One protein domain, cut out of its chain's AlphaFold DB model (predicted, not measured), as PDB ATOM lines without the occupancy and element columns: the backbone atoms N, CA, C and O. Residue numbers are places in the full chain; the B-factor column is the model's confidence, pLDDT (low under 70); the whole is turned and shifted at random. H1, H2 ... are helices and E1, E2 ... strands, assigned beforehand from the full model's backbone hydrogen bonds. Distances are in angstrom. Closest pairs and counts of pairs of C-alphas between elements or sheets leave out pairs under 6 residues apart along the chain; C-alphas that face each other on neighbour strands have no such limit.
ATOM      1  N   PHE A  35      29.466 -29.706   4.439       96.50
ATOM      2  CA  PHE A  35      29.710 -29.237   5.791       96.50
ATOM      3  C   PHE A  35      30.952 -28.358   5.774       96.50
ATOM      4  O   PHE A  35      32.051 -28.828   5.477       96.50
ATOM      5  N   ALA A  36      30.772 -27.078   6.078       96.38
ATOM      6  CA  ALA A  36      31.864 -26.134   6.250       96.38
ATOM      7  C   ALA A  36      32.079 -25.873   7.740       96.38
ATOM      8  O   ALA A  36      31.120 -25.794   8.509       96.38
ATOM      9  N   TYR A  37      33.339 -25.718   8.136       97.75
ATOM     10  CA  TYR A  37      33.722 -25.449   9.517       97.75
ATOM     11  C   TYR A  37      34.526 -24.158   9.576       97.75
ATOM     12  O   TYR A  37      35.444 -23.953   8.781       97.75
ATOM     13  N   ARG A  38      34.193 -23.279  10.519       96.56
ATOM     14  CA  ARG A  38      34.861 -21.988  10.691       96.56
ATOM     15  C   ARG A  38      35.212 -21.764  12.150       96.56
ATOM     16  O   ARG A  38      34.398 -22.010  13.032       96.56
ATOM     17  N   ALA A  39      36.413 -21.251  12.387       97.75
ATOM     18  CA  ALA A  39      36.792 -20.714  13.682       97.75
ATOM     19  C   ALA A  39      36.493 -19.212  13.724       97.75
ATOM     20  O   ALA A  39      36.940 -18.461  12.858       97.75
ATOM     21  N   ASN A  40      35.761 -18.783  14.744       97.00
ATOM     22  CA  ASN A  40      35.475 -17.384  15.050       97.00
ATOM     23  C   ASN A  40      35.829 -17.118  16.515       97.00
ATOM     24  O   ASN A  40      35.942 -18.047  17.307       97.00
ATOM     25  N   GLY A  41      36.004 -15.863  16.912       95.19
ATOM     26  CA  GLY A  41      36.244 -15.556  18.317       95.19
ATOM     27  C   GLY A  41      36.905 -14.214  18.542       95.19
ATOM     28  O   GLY A  41      37.038 -13.397  17.631       95.19
ATOM     29  N   ASN A  42      37.334 -14.008  19.779       94.69
ATOM     30  CA  ASN A  42      38.077 -12.831  20.189       94.69
ATOM     31  C   ASN A  42      39.069 -13.222  21.285       94.69
ATOM     32  O   ASN A  42      38.682 -13.824  22.288       94.69
ATOM     33  N   ILE A  43      40.337 -12.867  21.084       95.12
ATOM     34  CA  ILE A  43      41.422 -13.121  22.024       95.12
ATOM     35  C   ILE A  43      42.082 -11.801  22.377       95.12
ATOM     36  O   ILE A  43      42.417 -10.986  21.523       95.12
ATOM     37  N   SER A  44      42.295 -11.630  23.671       91.75
ATOM     38  CA  SER A  44      43.046 -10.538  24.256       91.75
ATOM     39  C   SER A  44      44.287 -11.098  24.938       91.75
ATOM     40  O   SER A  44      44.253 -12.150  25.583       91.75
ATOM     41  N   ALA A  45      45.390 -10.381  24.785       90.94
ATOM     42  CA  ALA A  45      46.674 -10.726  25.360       90.94
ATOM     43  C   ALA A  45      47.360  -9.463  25.887       90.94
ATOM     44  O   ALA A  45      46.984  -8.341  25.535       90.94
ATOM     45  N   SER A  46      48.359  -9.642  26.748       85.06
ATOM     46  CA  SER A  46      49.235  -8.545  27.154       85.06
ATOM     47  C   SER A  46      50.087  -8.076  25.965       85.06
ATOM     48  O   SER A  46      50.221  -8.775  24.961       85.06
ATOM     49  N   SER A  47      50.692  -6.891  26.069       75.00
ATOM     50  CA  SER A  47      51.451  -6.277  24.970       75.00
ATOM     51  C   SER A  47      52.604  -7.133  24.432       75.00
ATOM     52  O   SER A  47      52.982  -6.957  23.280       75.00
ATOM     53  N   GLY A  48      53.154  -8.046  25.243       80.12
ATOM     54  CA  GLY A  48      54.214  -8.969  24.823       80.12
ATOM     55  C   GLY A  48      53.737 -10.064  23.865       80.12
ATOM     56  O   GLY A  48      54.463 -10.413  22.944       80.12
ATOM     57  N   ASP A  49      52.490 -10.518  24.016       85.94
ATOM     58  CA  ASP A  49      51.935 -11.659  23.271       85.94
ATOM     59  C   ASP A  49      50.867 -11.227  22.250       85.94
ATOM     60  O   ASP A  49      50.228 -12.060  21.604       85.94
ATOM     61  N   ALA A  50      50.642  -9.918  22.101       86.31
ATOM     62  CA  ALA A  50      49.581  -9.365  21.263       86.31
ATOM     63  C   ALA A  50      49.705  -9.786  19.791       86.31
ATOM     64  O   ALA A  50      48.692 -10.062  19.154       86.31
ATOM     65  N   LEU A  51      50.932  -9.878  19.261       87.62
ATOM     66  CA  LEU A  51      51.161 -10.341  17.890       87.62
ATOM     67  C   LEU A  51      50.795 -11.816  17.712       87.62
ATOM     68  O   LEU A  51      50.201 -12.172  16.702       87.62
ATOM     69  N   GLU A  52      51.103 -12.667  18.689       90.06
ATOM     70  CA  GLU A  52      50.775 -14.094  18.622       90.06
ATOM     71  C   GLU A  52      49.269 -14.337  18.786       90.06
ATOM     72  O   GLU A  52      48.693 -15.183  18.101       90.06
ATOM     73  N   ALA A  53      48.594 -13.520  19.602       91.56
ATOM     74  CA  ALA A  53      47.143 -13.565  19.757       91.56
ATOM     75  C   ALA A  53      46.386 -13.295  18.442       91.56
ATOM     76  O   ALA A  53      45.317 -13.874  18.233       91.56
ATOM     77  N   LEU A  54      46.950 -12.497  17.520       91.88
ATOM     78  CA  LEU A  54      46.381 -12.282  16.177       91.88
ATOM     79  C   LEU A  54      46.297 -13.580  15.363       91.88
ATOM     80  O   LEU A  54      45.401 -13.733  14.534       91.88
ATOM     81  N   PHE A  55      47.208 -14.523  15.611       94.06
ATOM     82  CA  PHE A  55      47.249 -15.812  14.924       94.06
ATOM     83  C   PHE A  55      46.438 -16.900  15.626       94.06
ATOM     84  O   PHE A  55      46.261 -17.975  15.055       94.06
ATOM     85  N   CYS A  56      45.865 -16.620  16.804       95.38
ATOM     86  CA  CYS A  56      45.104 -17.613  17.550       95.38
ATOM     87  C   CYS A  56      43.982 -18.231  16.707       95.38
ATOM     88  O   CYS A  56      43.933 -19.449  16.583       95.38
ATOM     89  N   ILE A  57      43.096 -17.422  16.114       97.00
ATOM     90  CA  ILE A  57      41.987 -17.920  15.277       97.00
ATOM     91  C   ILE A  57      42.509 -18.587  13.987       97.00
ATOM     92  O   ILE A  57      42.080 -19.709  13.704       97.00
ATOM     93  N   PRO A  58      43.458 -17.985  13.232       96.56
ATOM     94  CA  PRO A  58      44.094 -18.644  12.092       96.56
ATOM     95  C   PRO A  58      44.619 -20.059  12.362       96.56
ATOM     96  O   PRO A  58      44.430 -20.926  11.511       96.56
ATOM     97  N   TYR A  59      45.197 -20.337  13.536       97.50
ATOM     98  CA  TYR A  59      45.678 -21.685  13.862       97.50
ATOM     99  C   TYR A  59      44.562 -22.735  13.938       97.50
ATOM    100  O   TYR A  59      44.770 -23.876  13.522       97.50
ATOM    101  N   TYR A  60      43.361 -22.372  14.403       98.19
ATOM    102  CA  TYR A  60      42.207 -23.281  14.350       98.19
ATOM    103  C   TYR A  60      41.772 -23.534  12.909       98.19
ATOM    104  O   TYR A  60      41.568 -24.684  12.524       98.19
ATOM    105  N   THR A  61      41.669 -22.478  12.099       96.56
ATOM    106  CA  THR A  61      41.310 -22.592  10.677       96.56
ATOM    107  C   THR A  61      42.307 -23.466   9.913       96.56
ATOM    108  O   THR A  61      41.907 -24.307   9.106       96.56
ATOM    109  N   GLU A  62      43.603 -23.326  10.194       96.94
ATOM    110  CA  GLU A  62      44.656 -24.158   9.610       96.94
ATOM    111  C   GLU A  62      44.521 -25.629  10.024       96.94
ATOM    112  O   GLU A  62      44.609 -26.510   9.170       96.94
ATOM    113  N   ALA A  63      44.269 -25.913  11.306       98.00
ATOM    114  CA  ALA A  63      44.072 -27.280  11.791       98.00
ATOM    115  C   ALA A  63      42.858 -27.958  11.137       98.00
ATOM    116  O   ALA A  63      42.954 -29.111  10.711       98.00
ATOM    117  N   ILE A  64      41.750 -27.227  10.989       97.94
ATOM    118  CA  ILE A  64      40.552 -27.692  10.277       97.94
ATOM    119  C   ILE A  64      40.883 -27.981   8.809       97.94
ATOM    120  O   ILE A  64      40.580 -29.058   8.309       97.94
ATOM    121  N   THR A  65      41.554 -27.051   8.127       95.94
ATOM    122  CA  THR A  65      41.878 -27.193   6.697       95.94
ATOM    123  C   THR A  65      42.821 -28.373   6.456       95.94
ATOM    124  O   THR A  65      42.613 -29.158   5.536       95.94
ATOM    125  N   LYS A  66      43.831 -28.560   7.316       96.50
ATOM    126  CA  LYS A  66      44.737 -29.720   7.261       96.50
ATOM    127  C   LYS A  66      44.010 -31.044   7.476       96.50
ATOM    128  O   LYS A  66      44.360 -32.027   6.834       96.50
ATOM    129  N   LEU A  67      43.027 -31.072   8.377       97.00
ATOM    130  CA  LEU A  67      42.217 -32.260   8.637       97.00
ATOM    131  C   LEU A  67      41.339 -32.626   7.435       97.00
ATOM    132  O   LEU A  67      41.210 -33.805   7.112       97.00
ATOM    133  N   LEU A  68      40.691 -31.635   6.823       94.44
ATOM    134  CA  LEU A  68      39.719 -31.860   5.752       94.44
ATOM    135  C   LEU A  68      40.377 -32.024   4.375       94.44
ATOM    136  O   LEU A  68      39.785 -32.642   3.497       94.44
ATOM    137  N   GLY A  69      41.572 -31.466   4.174       89.88
ATOM    138  CA  GLY A  69      42.237 -31.371   2.868       89.88
ATOM    139  C   GLY A  69      41.687 -30.250   1.976       89.88
ATOM    140  O   GLY A  69      42.376 -29.808   1.060       89.88
ATOM    141  N   GLU A  70      40.490 -29.748   2.283       88.25
ATOM    142  CA  GLU A  70      39.801 -28.637   1.623       88.25
ATOM    143  C   GLU A  70      39.087 -27.752   2.669       88.25
ATOM    144  O   GLU A  70      39.238 -27.938   3.877       88.25
ATOM    145  N   SER A  71      38.300 -26.768   2.223       83.88
ATOM    146  CA  SER A  71      37.523 -25.878   3.101       83.88
ATOM    147  C   SER A  71      36.184 -26.463   3.576       83.88
ATOM    148  O   SER A  71      35.521 -25.858   4.422       83.88
ATOM    149  N   TYR A  72      35.772 -27.618   3.047       91.44
ATOM    150  CA  TYR A  72      34.505 -28.282   3.362       91.44
ATOM    151  C   TYR A  72      34.642 -29.811   3.314       91.44
ATOM    152  O   TYR A  72      35.657 -30.353   2.883       91.44
ATOM    153  N   SER A  73      33.607 -30.518   3.767       93.62
ATOM    154  CA  SER A  73      33.489 -31.972   3.654       93.62
ATOM    155  C   SER A  73      32.114 -32.374   3.128       93.62
ATOM    156  O   SER A  73      31.113 -31.748   3.462       93.62
ATOM    157  N   MET A  74      32.052 -33.459   2.356       92.69
ATOM    158  CA  MET A  74      30.788 -34.089   1.938       92.69
ATOM    159  C   MET A  74      30.111 -34.876   3.075       92.69
ATOM    160  O   MET A  74      28.997 -35.366   2.927       92.69
ATOM    161  N   THR A  75      30.793 -35.039   4.210       93.00
ATOM    162  CA  THR A  75      30.295 -35.769   5.383       93.00
ATOM    163  C   THR A  75      30.494 -34.940   6.639       93.00
ATOM    164  O   THR A  75      31.404 -34.119   6.701       93.00
ATOM    165  N   GLU A  76      29.682 -35.174   7.663       95.62
ATOM    166  CA  GLU A  76      29.880 -34.526   8.955       95.62
ATOM    167  C   GLU A  76      31.132 -35.087   9.660       95.62
ATOM    168  O   GLU A  76      31.313 -36.301   9.774       95.62
ATOM    169  N   ARG A  77      32.013 -34.198  10.128       97.19
ATOM    170  CA  ARG A  77      33.333 -34.510  10.710       97.19
ATOM    171  C   ARG A  77      33.535 -33.898  12.100       97.19
ATOM    172  O   ARG A  77      34.670 -33.707  12.524       97.19
ATOM    173  N   ASP A  78      32.455 -33.613  12.830       97.94
ATOM    174  CA  ASP A  78      32.474 -32.827  14.078       97.94
ATOM    175  C   ASP A  78      33.489 -33.335  15.102       97.94
ATOM    176  O   ASP A  78      34.262 -32.553  15.645       97.94
ATOM    177  N   LYS A  79      33.533 -34.651  15.342       98.25
ATOM    178  CA  LYS A  79      34.465 -35.256  16.308       98.25
ATOM    179  C   LYS A  79      35.926 -35.035  15.924       98.25
ATOM    180  O   LYS A  79      36.737 -34.703  16.784       98.25
ATOM    181  N   ASP A  80      36.246 -35.192  14.645       98.19
ATOM    182  CA  ASP A  80      37.617 -35.062  14.155       98.19
ATOM    183  C   ASP A  80      38.042 -33.590  14.130       98.19
ATOM    184  O   ASP A  80      39.157 -33.262  14.535       98.19
ATOM    185  N   VAL A  81      37.126 -32.695  13.740       98.38
ATOM    186  CA  VAL A  81      37.317 -31.238  13.804       98.38
ATOM    187  C   VAL A  81      37.573 -30.795  15.242       98.38
ATOM    188  O   VAL A  81      38.567 -30.121  15.501       98.38
ATOM    189  N   ILE A  82      36.736 -31.225  16.191       98.62
ATOM    190  CA  ILE A  82      36.919 -30.921  17.616       98.62
ATOM    191  C   ILE A  82      38.263 -31.463  18.105       98.62
ATOM    192  O   ILE A  82      38.998 -30.730  18.754       98.62
ATOM    193  N   SER A  83      38.643 -32.692  17.745       98.62
ATOM    194  CA  SER A  83      39.935 -33.258  18.150       98.62
ATOM    195  C   SER A  83      41.130 -32.463  17.608       98.62
ATOM    196  O   SER A  83      42.123 -32.299  18.317       98.62
ATOM    197  N   ALA A  84      41.062 -31.970  16.369       98.44
ATOM    198  CA  ALA A  84      42.112 -31.132  15.793       98.44
ATOM    199  C   ALA A  84      42.195 -29.771  16.506       98.44
ATOM    200  O   ALA A  84      43.285 -29.301  16.842       98.44
ATOM    201  N   CYS A  85      41.048 -29.158  16.795       98.62
ATOM    202  CA  CYS A  85      40.963 -27.900  17.529       98.62
ATOM    203  C   CYS A  85      41.383 -28.040  19.007       98.62
ATOM    204  O   CYS A  85      42.021 -27.135  19.543       98.62
ATOM    205  N   ASP A  86      41.114 -29.179  19.651       98.75
ATOM    206  CA  ASP A  86      41.549 -29.479  21.023       98.75
ATOM    207  C   ASP A  86      43.084 -29.486  21.130       98.75
ATOM    208  O   ASP A  86      43.647 -28.972  22.100       98.75
ATOM    209  N   ALA A  87      43.780 -30.006  20.111       98.62
ATOM    210  CA  ALA A  87      45.241 -29.983  20.055       98.62
ATOM    211  C   ALA A  87      45.793 -28.548  19.957       98.62
ATOM    212  O   ALA A  87      46.753 -28.207  20.656       98.62
ATOM    213  N   VAL A  88      45.161 -27.692  19.146       98.38
ATOM    214  CA  VAL A  88      45.504 -26.261  19.045       98.38
ATOM    215  C   VAL A  88      45.298 -25.569  20.390       98.38
ATOM    216  O   VAL A  88      46.215 -24.918  20.896       98.38
ATOM    217  N   PHE A  89      44.127 -25.761  21.003       98.38
ATOM    218  CA  PHE A  89      43.794 -25.176  22.297       98.38
ATOM    219  C   PHE A  89      44.798 -25.569  23.383       98.38
ATOM    220  O   PHE A  89      45.325 -24.702  24.078       98.38
ATOM    221  N   SER A  90      45.114 -26.861  23.498       98.19
ATOM    222  CA  SER A  90      46.075 -27.379  24.478       98.19
ATOM    223  C   SER A  90      47.467 -26.755  24.309       98.19
ATOM    224  O   SER A  90      48.080 -26.293  25.279       98.19
ATOM    225  N   ASN A  91      47.944 -26.644  23.065       97.38
ATOM    226  CA  ASN A  91      49.206 -25.975  22.759       97.38
ATOM    227  C   ASN A  91      49.172 -24.481  23.134       97.38
ATOM    228  O   ASN A  91      50.122 -23.995  23.749       97.38
ATOM    229  N   HIS A  92      48.083 -23.760  22.840       96.38
ATOM    230  CA  HIS A  92      47.949 -22.356  23.243       96.38
ATOM    231  C   HIS A  92      47.913 -22.189  24.757       96.38
ATOM    232  O   HIS A  92      48.613 -21.331  25.276       96.38
ATOM    233  N   ARG A  93      47.148 -23.005  25.492       94.94
ATOM    234  CA  ARG A  93      47.089 -22.905  26.961       94.94
ATOM    235  C   ARG A  93      48.428 -23.210  27.624       94.94
ATOM    236  O   ARG A  93      48.722 -22.644  28.670       94.94
ATOM    237  N   THR A  94      49.251 -24.045  26.992       95.38
ATOM    238  CA  THR A  94      50.615 -24.332  27.451       95.38
ATOM    239  C   THR A  94      51.564 -23.155  27.206       95.38
ATOM    240  O   THR A  94      52.349 -22.812  28.085       95.38
ATOM    241  N   LYS A  95      51.511 -22.529  26.021       94.19
ATOM    242  CA  LYS A  95      52.443 -21.456  25.619       94.19
ATOM    243  C   LYS A  95      52.021 -20.059  26.077       94.19
ATOM    244  O   LYS A  95      52.872 -19.233  26.380       94.19
ATOM    245  N   HIS A  96      50.717 -19.821  26.158       94.00
ATOM    246  CA  HIS A  96      50.102 -18.522  26.429       94.00
ATOM    247  C   HIS A  96      49.039 -18.633  27.529       94.00
ATOM    248  O   HIS A  96      47.846 -18.400  27.295       94.00
ATOM    249  N   PRO A  97      49.439 -18.987  28.764       92.44
ATOM    250  CA  PRO A  97      48.498 -19.183  29.864       92.44
ATOM    251  C   PRO A  97      47.733 -17.902  30.238       92.44
ATOM    252  O   PRO A  97      46.685 -17.981  30.869       92.44
ATOM    253  N   THR A  98      48.227 -16.728  29.839       92.94
ATOM    254  CA  THR A  98      47.655 -15.412  30.159       92.94
ATOM    255  C   THR A  98      46.658 -14.894  29.123       92.94
ATOM    256  O   THR A  98      46.025 -13.865  29.371       92.94
ATOM    257  N   TRP A  99      46.509 -15.561  27.970       95.06
ATOM    258  CA  TRP A  99      45.504 -15.181  26.976       95.06
ATOM    259  C   TRP A  99      44.102 -15.295  27.562       95.06
ATOM    260  O   TRP A  99      43.807 -16.244  28.294       95.06
ATOM    261  N   LYS A 100      43.243 -14.344  27.189       95.88
ATOM    262  CA  LYS A 100      41.847 -14.265  27.621       95.88
ATOM    263  C   LYS A 100      40.900 -14.125  26.444       95.88
ATOM    264  O   LYS A 100      41.234 -13.458  25.467       95.88
ATOM    265  N   GLY A 101      39.695 -14.667  26.571       96.62
ATOM    266  CA  GLY A 101      38.652 -14.568  25.553       96.62
ATOM    267  C   GLY A 101      38.132 -15.936  25.143       96.62
ATOM    268  O   GLY A 101      38.042 -16.846  25.969       96.62
ATOM    269  N   TYR A 102      37.760 -16.089  23.876       98.00
ATOM    270  CA  TYR A 102      37.168 -17.330  23.397       98.00
ATOM    271  C   TYR A 102      37.397 -17.574  21.904       98.00
ATOM    272  O   TYR A 102      37.595 -16.643  21.124       98.00
ATOM    273  N   VAL A 103      37.318 -18.847  21.520       98.56
ATOM    274  CA  VAL A 103      37.202 -19.300  20.130       98.56
ATOM    275  C   VAL A 103      36.005 -20.237  20.025       98.56
ATOM    276  O   VAL A 103      35.879 -21.178  20.803       98.56
ATOM    277  N   GLU A 104      35.132 -19.994  19.063       98.69
ATOM    278  CA  GLU A 104      34.002 -20.839  18.696       98.69
ATOM    279  C   GLU A 104      34.278 -21.523  17.365       98.69
ATOM    280  O   GLU A 104      34.731 -20.895  16.408       98.69
ATOM    281  N   ILE A 105      33.985 -22.819  17.314       98.62
ATOM    282  CA  ILE A 105      33.979 -23.590  16.078       98.62
ATOM    283  C   ILE A 105      32.534 -23.719  15.633       98.62
ATOM    284  O   ILE A 105      31.711 -24.347  16.302       98.62
ATOM    285  N   GLU A 106      32.237 -23.096  14.506       98.31
ATOM    286  CA  GLU A 106      30.939 -23.099  13.861       98.31
ATOM    287  C   GLU A 106      30.934 -24.120  12.726       98.31
ATOM    288  O   GLU A 106      31.880 -24.200  11.940       98.31
ATOM    289  N   LYS A 107      29.858 -24.897  12.642       97.88
ATOM    290  CA  LYS A 107      29.547 -25.791  11.533       97.88
ATOM    291  C   LYS A 107      28.374 -25.218  10.756       97.88
ATOM    292  O   LYS A 107      27.306 -25.014  11.334       97.88
ATOM    293  N   SER A 108      28.538 -25.077   9.450       97.44
ATOM    294  CA  SER A 108      27.472 -24.697   8.528       97.44
ATOM    295  C   SER A 108      27.154 -25.853   7.584       97.44
ATOM    296  O   SER A 108      28.051 -26.457   6.994       97.44
ATOM    297  N   LYS A 109      25.863 -26.145   7.425       96.50
ATOM    298  CA  LYS A 109      25.325 -27.055   6.410       96.50
ATOM    299  C   LYS A 109      24.954 -26.216   5.193       96.50
ATOM    300  O   LYS A 109      24.128 -25.314   5.327       96.50
ATOM    301  N   ILE A 110      25.555 -26.481   4.041       94.88
ATOM    302  CA  ILE A 110      25.370 -25.682   2.822       94.88
ATOM    303  C   ILE A 110      24.726 -26.560   1.752       94.88
ATOM    304  O   ILE A 110      25.165 -27.691   1.537       94.88
ATOM    305  N   GLY A 111      23.667 -26.047   1.126       91.56
ATOM    306  CA  GLY A 111      22.960 -26.717   0.036       91.56
ATOM    307  C   GLY A 111      23.595 -26.473  -1.331       91.56
ATOM    308  O   GLY A 111      24.505 -25.660  -1.490       91.56
ATOM    309  N   THR A 112      23.064 -27.135  -2.353       81.56
ATOM    310  CA  THR A 112      23.518 -27.037  -3.752       81.56
ATOM    311  C   THR A 112      23.428 -25.637  -4.353       81.56
ATOM    312  O   THR A 112      24.197 -25.322  -5.257       81.56
ATOM    313  N   SER A 113      22.525 -24.787  -3.861       84.19
ATOM    314  CA  SER A 113      22.417 -23.378  -4.265       84.19
ATOM    315  C   SER A 113      23.507 -22.481  -3.664       84.19
ATOM    316  O   SER A 113      23.612 -21.317  -4.041       84.19
ATOM    317  N   GLY A 114      24.320 -23.004  -2.738       84.31
ATOM    318  CA  GLY A 114      25.262 -22.228  -1.931       84.31
ATOM    319  C   GLY A 114      24.633 -21.587  -0.691       84.31
ATOM    320  O   GLY A 114      25.342 -20.949   0.088       84.31
ATOM    321  N   ASP A 115      23.329 -21.781  -0.470       90.62
ATOM    322  CA  ASP A 115      22.636 -21.257   0.703       90.62
ATOM    323  C   ASP A 115      23.023 -22.025   1.973       90.62
ATOM    324  O   ASP A 115      23.131 -23.257   1.985       90.62
ATOM    325  N   ILE A 116      23.194 -21.290   3.075       94.25
ATOM    326  CA  ILE A 116      23.391 -21.880   4.401       94.25
ATOM    327  C   ILE A 116      22.035 -22.392   4.896       94.25
ATOM    328  O   ILE A 116      21.163 -21.611   5.267       94.25
ATOM    329  N   ILE A 117      21.879 -23.714   4.936       95.31
ATOM    330  CA  ILE A 117      20.683 -24.403   5.438       95.31
ATOM    331  C   ILE A 117      20.592 -24.265   6.961       95.31
ATOM    332  O   ILE A 117      19.521 -24.055   7.523       95.31
ATOM    333  N   SER A 118      21.723 -24.411   7.649       95.81
ATOM    334  CA  SER A 118      21.805 -24.271   9.102       95.81
ATOM    335  C   SER A 118      23.223 -23.935   9.528       95.81
ATOM    336  O   SER A 118      24.167 -24.416   8.901       95.81
ATOM    337  N   SER A 119      23.370 -23.215  10.638       97.06
ATOM    338  CA  SER A 119      24.666 -22.984  11.271       97.06
ATOM    339  C   SER A 119      24.586 -23.185  12.781       97.06
ATOM    340  O   SER A 119      23.599 -22.793  13.405       97.06
ATOM    341  N   VAL A 120      25.593 -23.832  13.365       97.94
ATOM    342  CA  VAL A 120      25.628 -24.169  14.794       97.94
ATOM    343  C   VAL A 120      27.051 -24.122  15.340       97.94
ATOM    344  O   VAL A 120      27.989 -24.589  14.700       97.94
ATOM    345  N   VAL A 121      27.216 -23.607  16.558       98.62
ATOM    346  CA  VAL A 121      28.479 -23.714  17.300       98.62
ATOM    347  C   VAL A 121      28.595 -25.125  17.873       98.62
ATOM    348  O   VAL A 121      27.793 -25.526  18.713       98.62
ATOM    349  N   ILE A 122      29.598 -25.882  17.428       98.38
ATOM    350  CA  ILE A 122      29.837 -27.264  17.877       98.38
ATOM    351  C   ILE A 122      30.790 -27.337  19.074       98.38
ATOM    352  O   ILE A 122      30.811 -28.336  19.794       98.38
ATOM    353  N   LYS A 123      31.590 -26.288  19.298       98.56
ATOM    354  CA  LYS A 123      32.534 -26.203  20.417       98.56
ATOM    355  C   LYS A 123      32.925 -24.757  20.709       98.56
ATOM    356  O   LYS A 123      33.213 -24.001  19.786       98.56
ATOM    357  N   THR A 124      33.029 -24.423  21.993       98.69
ATOM    358  CA  THR A 124      33.589 -23.154  22.477       98.69
ATOM    359  C   THR A 124      34.806 -23.437  23.354       98.69
ATOM    360  O   THR A 124      34.720 -24.183  24.332       98.69
ATOM    361  N   TYR A 125      35.933 -22.821  23.016       98.44
ATOM    362  CA  TYR A 125      37.181 -22.827  23.771       98.44
ATOM    363  C   TYR A 125      37.302 -21.526  24.546       98.44
ATOM    364  O   TYR A 125      37.345 -20.454  23.945       98.44
ATOM    365  N   LYS A 126      37.366 -21.611  25.874       97.81
ATOM    366  CA  LYS A 126      37.549 -20.445  26.740       97.81
ATOM    367  C   LYS A 126      39.013 -20.287  27.120       97.81
ATOM    368  O   LYS A 126      39.664 -21.253  27.510       97.81
ATOM    369  N   TYR A 127      39.509 -19.065  27.012       95.94
ATOM    370  CA  TYR A 127      40.834 -18.660  27.450       95.94
ATOM    371  C   TYR A 127      40.643 -17.837  28.723       95.94
ATOM    372  O   TYR A 127      40.062 -16.752  28.672       95.94
ATOM    373  N   GLU A 128      41.065 -18.396  29.857       87.75
ATOM    374  CA  GLU A 128      40.901 -17.839  31.210       87.75
ATOM    375  C   GLU A 128      42.223 -17.863  31.974       87.75
ATOM    376  O   GLU A 128      42.945 -18.883  31.841       87.75
TER     377      GLU A 128
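AT A GLANCE: This is residues 35 to 128 of the 128 residues of an uncharacterized protein of Ignavibacteria bacterium (UniProt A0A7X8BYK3). A long, twisted sheet of three strands, E1, E2 and E3, forms one layer, and a helical hairpin of H2 and H3 covers one of its faces, both helices running along the strands. The short helix H1 sits near one end of the rod-like whole, and the E2 to E3 turn reaches out at the other. The printed part has 94 residues, with the order E1 H1 H2 H3 E2 E3; the sheet order is E1 - E2 - E3, all antiparallel, and the class is mixed, helices and strands. It is compact, with a radius of gyration of the C-alphas of 14.0 A, and spans 46 by 20 by 18 A.

HOW THE PARTS SIT: E2, residues 100 to 110, is the inner strand. E1, residues 35 to 44, is its antiparallel neighbour at 164 degrees, with N 40 and O 104 within hydrogen-bond range at 2.9 A. E3, residues 116 to 127, is antiparallel to E2 at 160 degrees and forms a hairpin with it; N 105 and O 123 are 2.8 A apart. H2, residues 56 to 68, lies over E1 at a height over the sheet of 8.6 A; the closest C-alphas are those of Ala 39 and Thr 61, 5.7 A. H3, residues 78 to 95, is on the same face, over E2 and E3, at a height of 9.7 A; its closest C-alphas to E3 are those of Ile 82 and Lys 123, 7.0 A. These two layers are helices on one face of a sheet. H2 and H3 touch, closest at the C-alphas of Tyr 60 and Cys 85, 5.7 A, and run opposite ways at a tilt of 37 degrees, only just steep. H1, residues 50 to 53, only grazes the sheet and is apart from H3. Every O i to N i+4 pair is within hydrogen-bond range in H3, and 8 of 9 in H2; H1 is too short for such a pair.

IN THESE COORDINATES: E1 begins at C-alpha 35 (29.710, -29.237, 5.791) and is 29.5 A long, E2 31.9 A and E3 29.1 A. H3 measures 25.7 A and H2 19.3 A. E3 ends at C-alpha 127 (40.834, -18.660, 27.450).

THE WHOLE: The C-alphas of Gly 48 and Thr 112, the two farthest apart, are 45.7 A apart. The printed part has no cut and no long link, and no printed residue is under 70 in pLDDT.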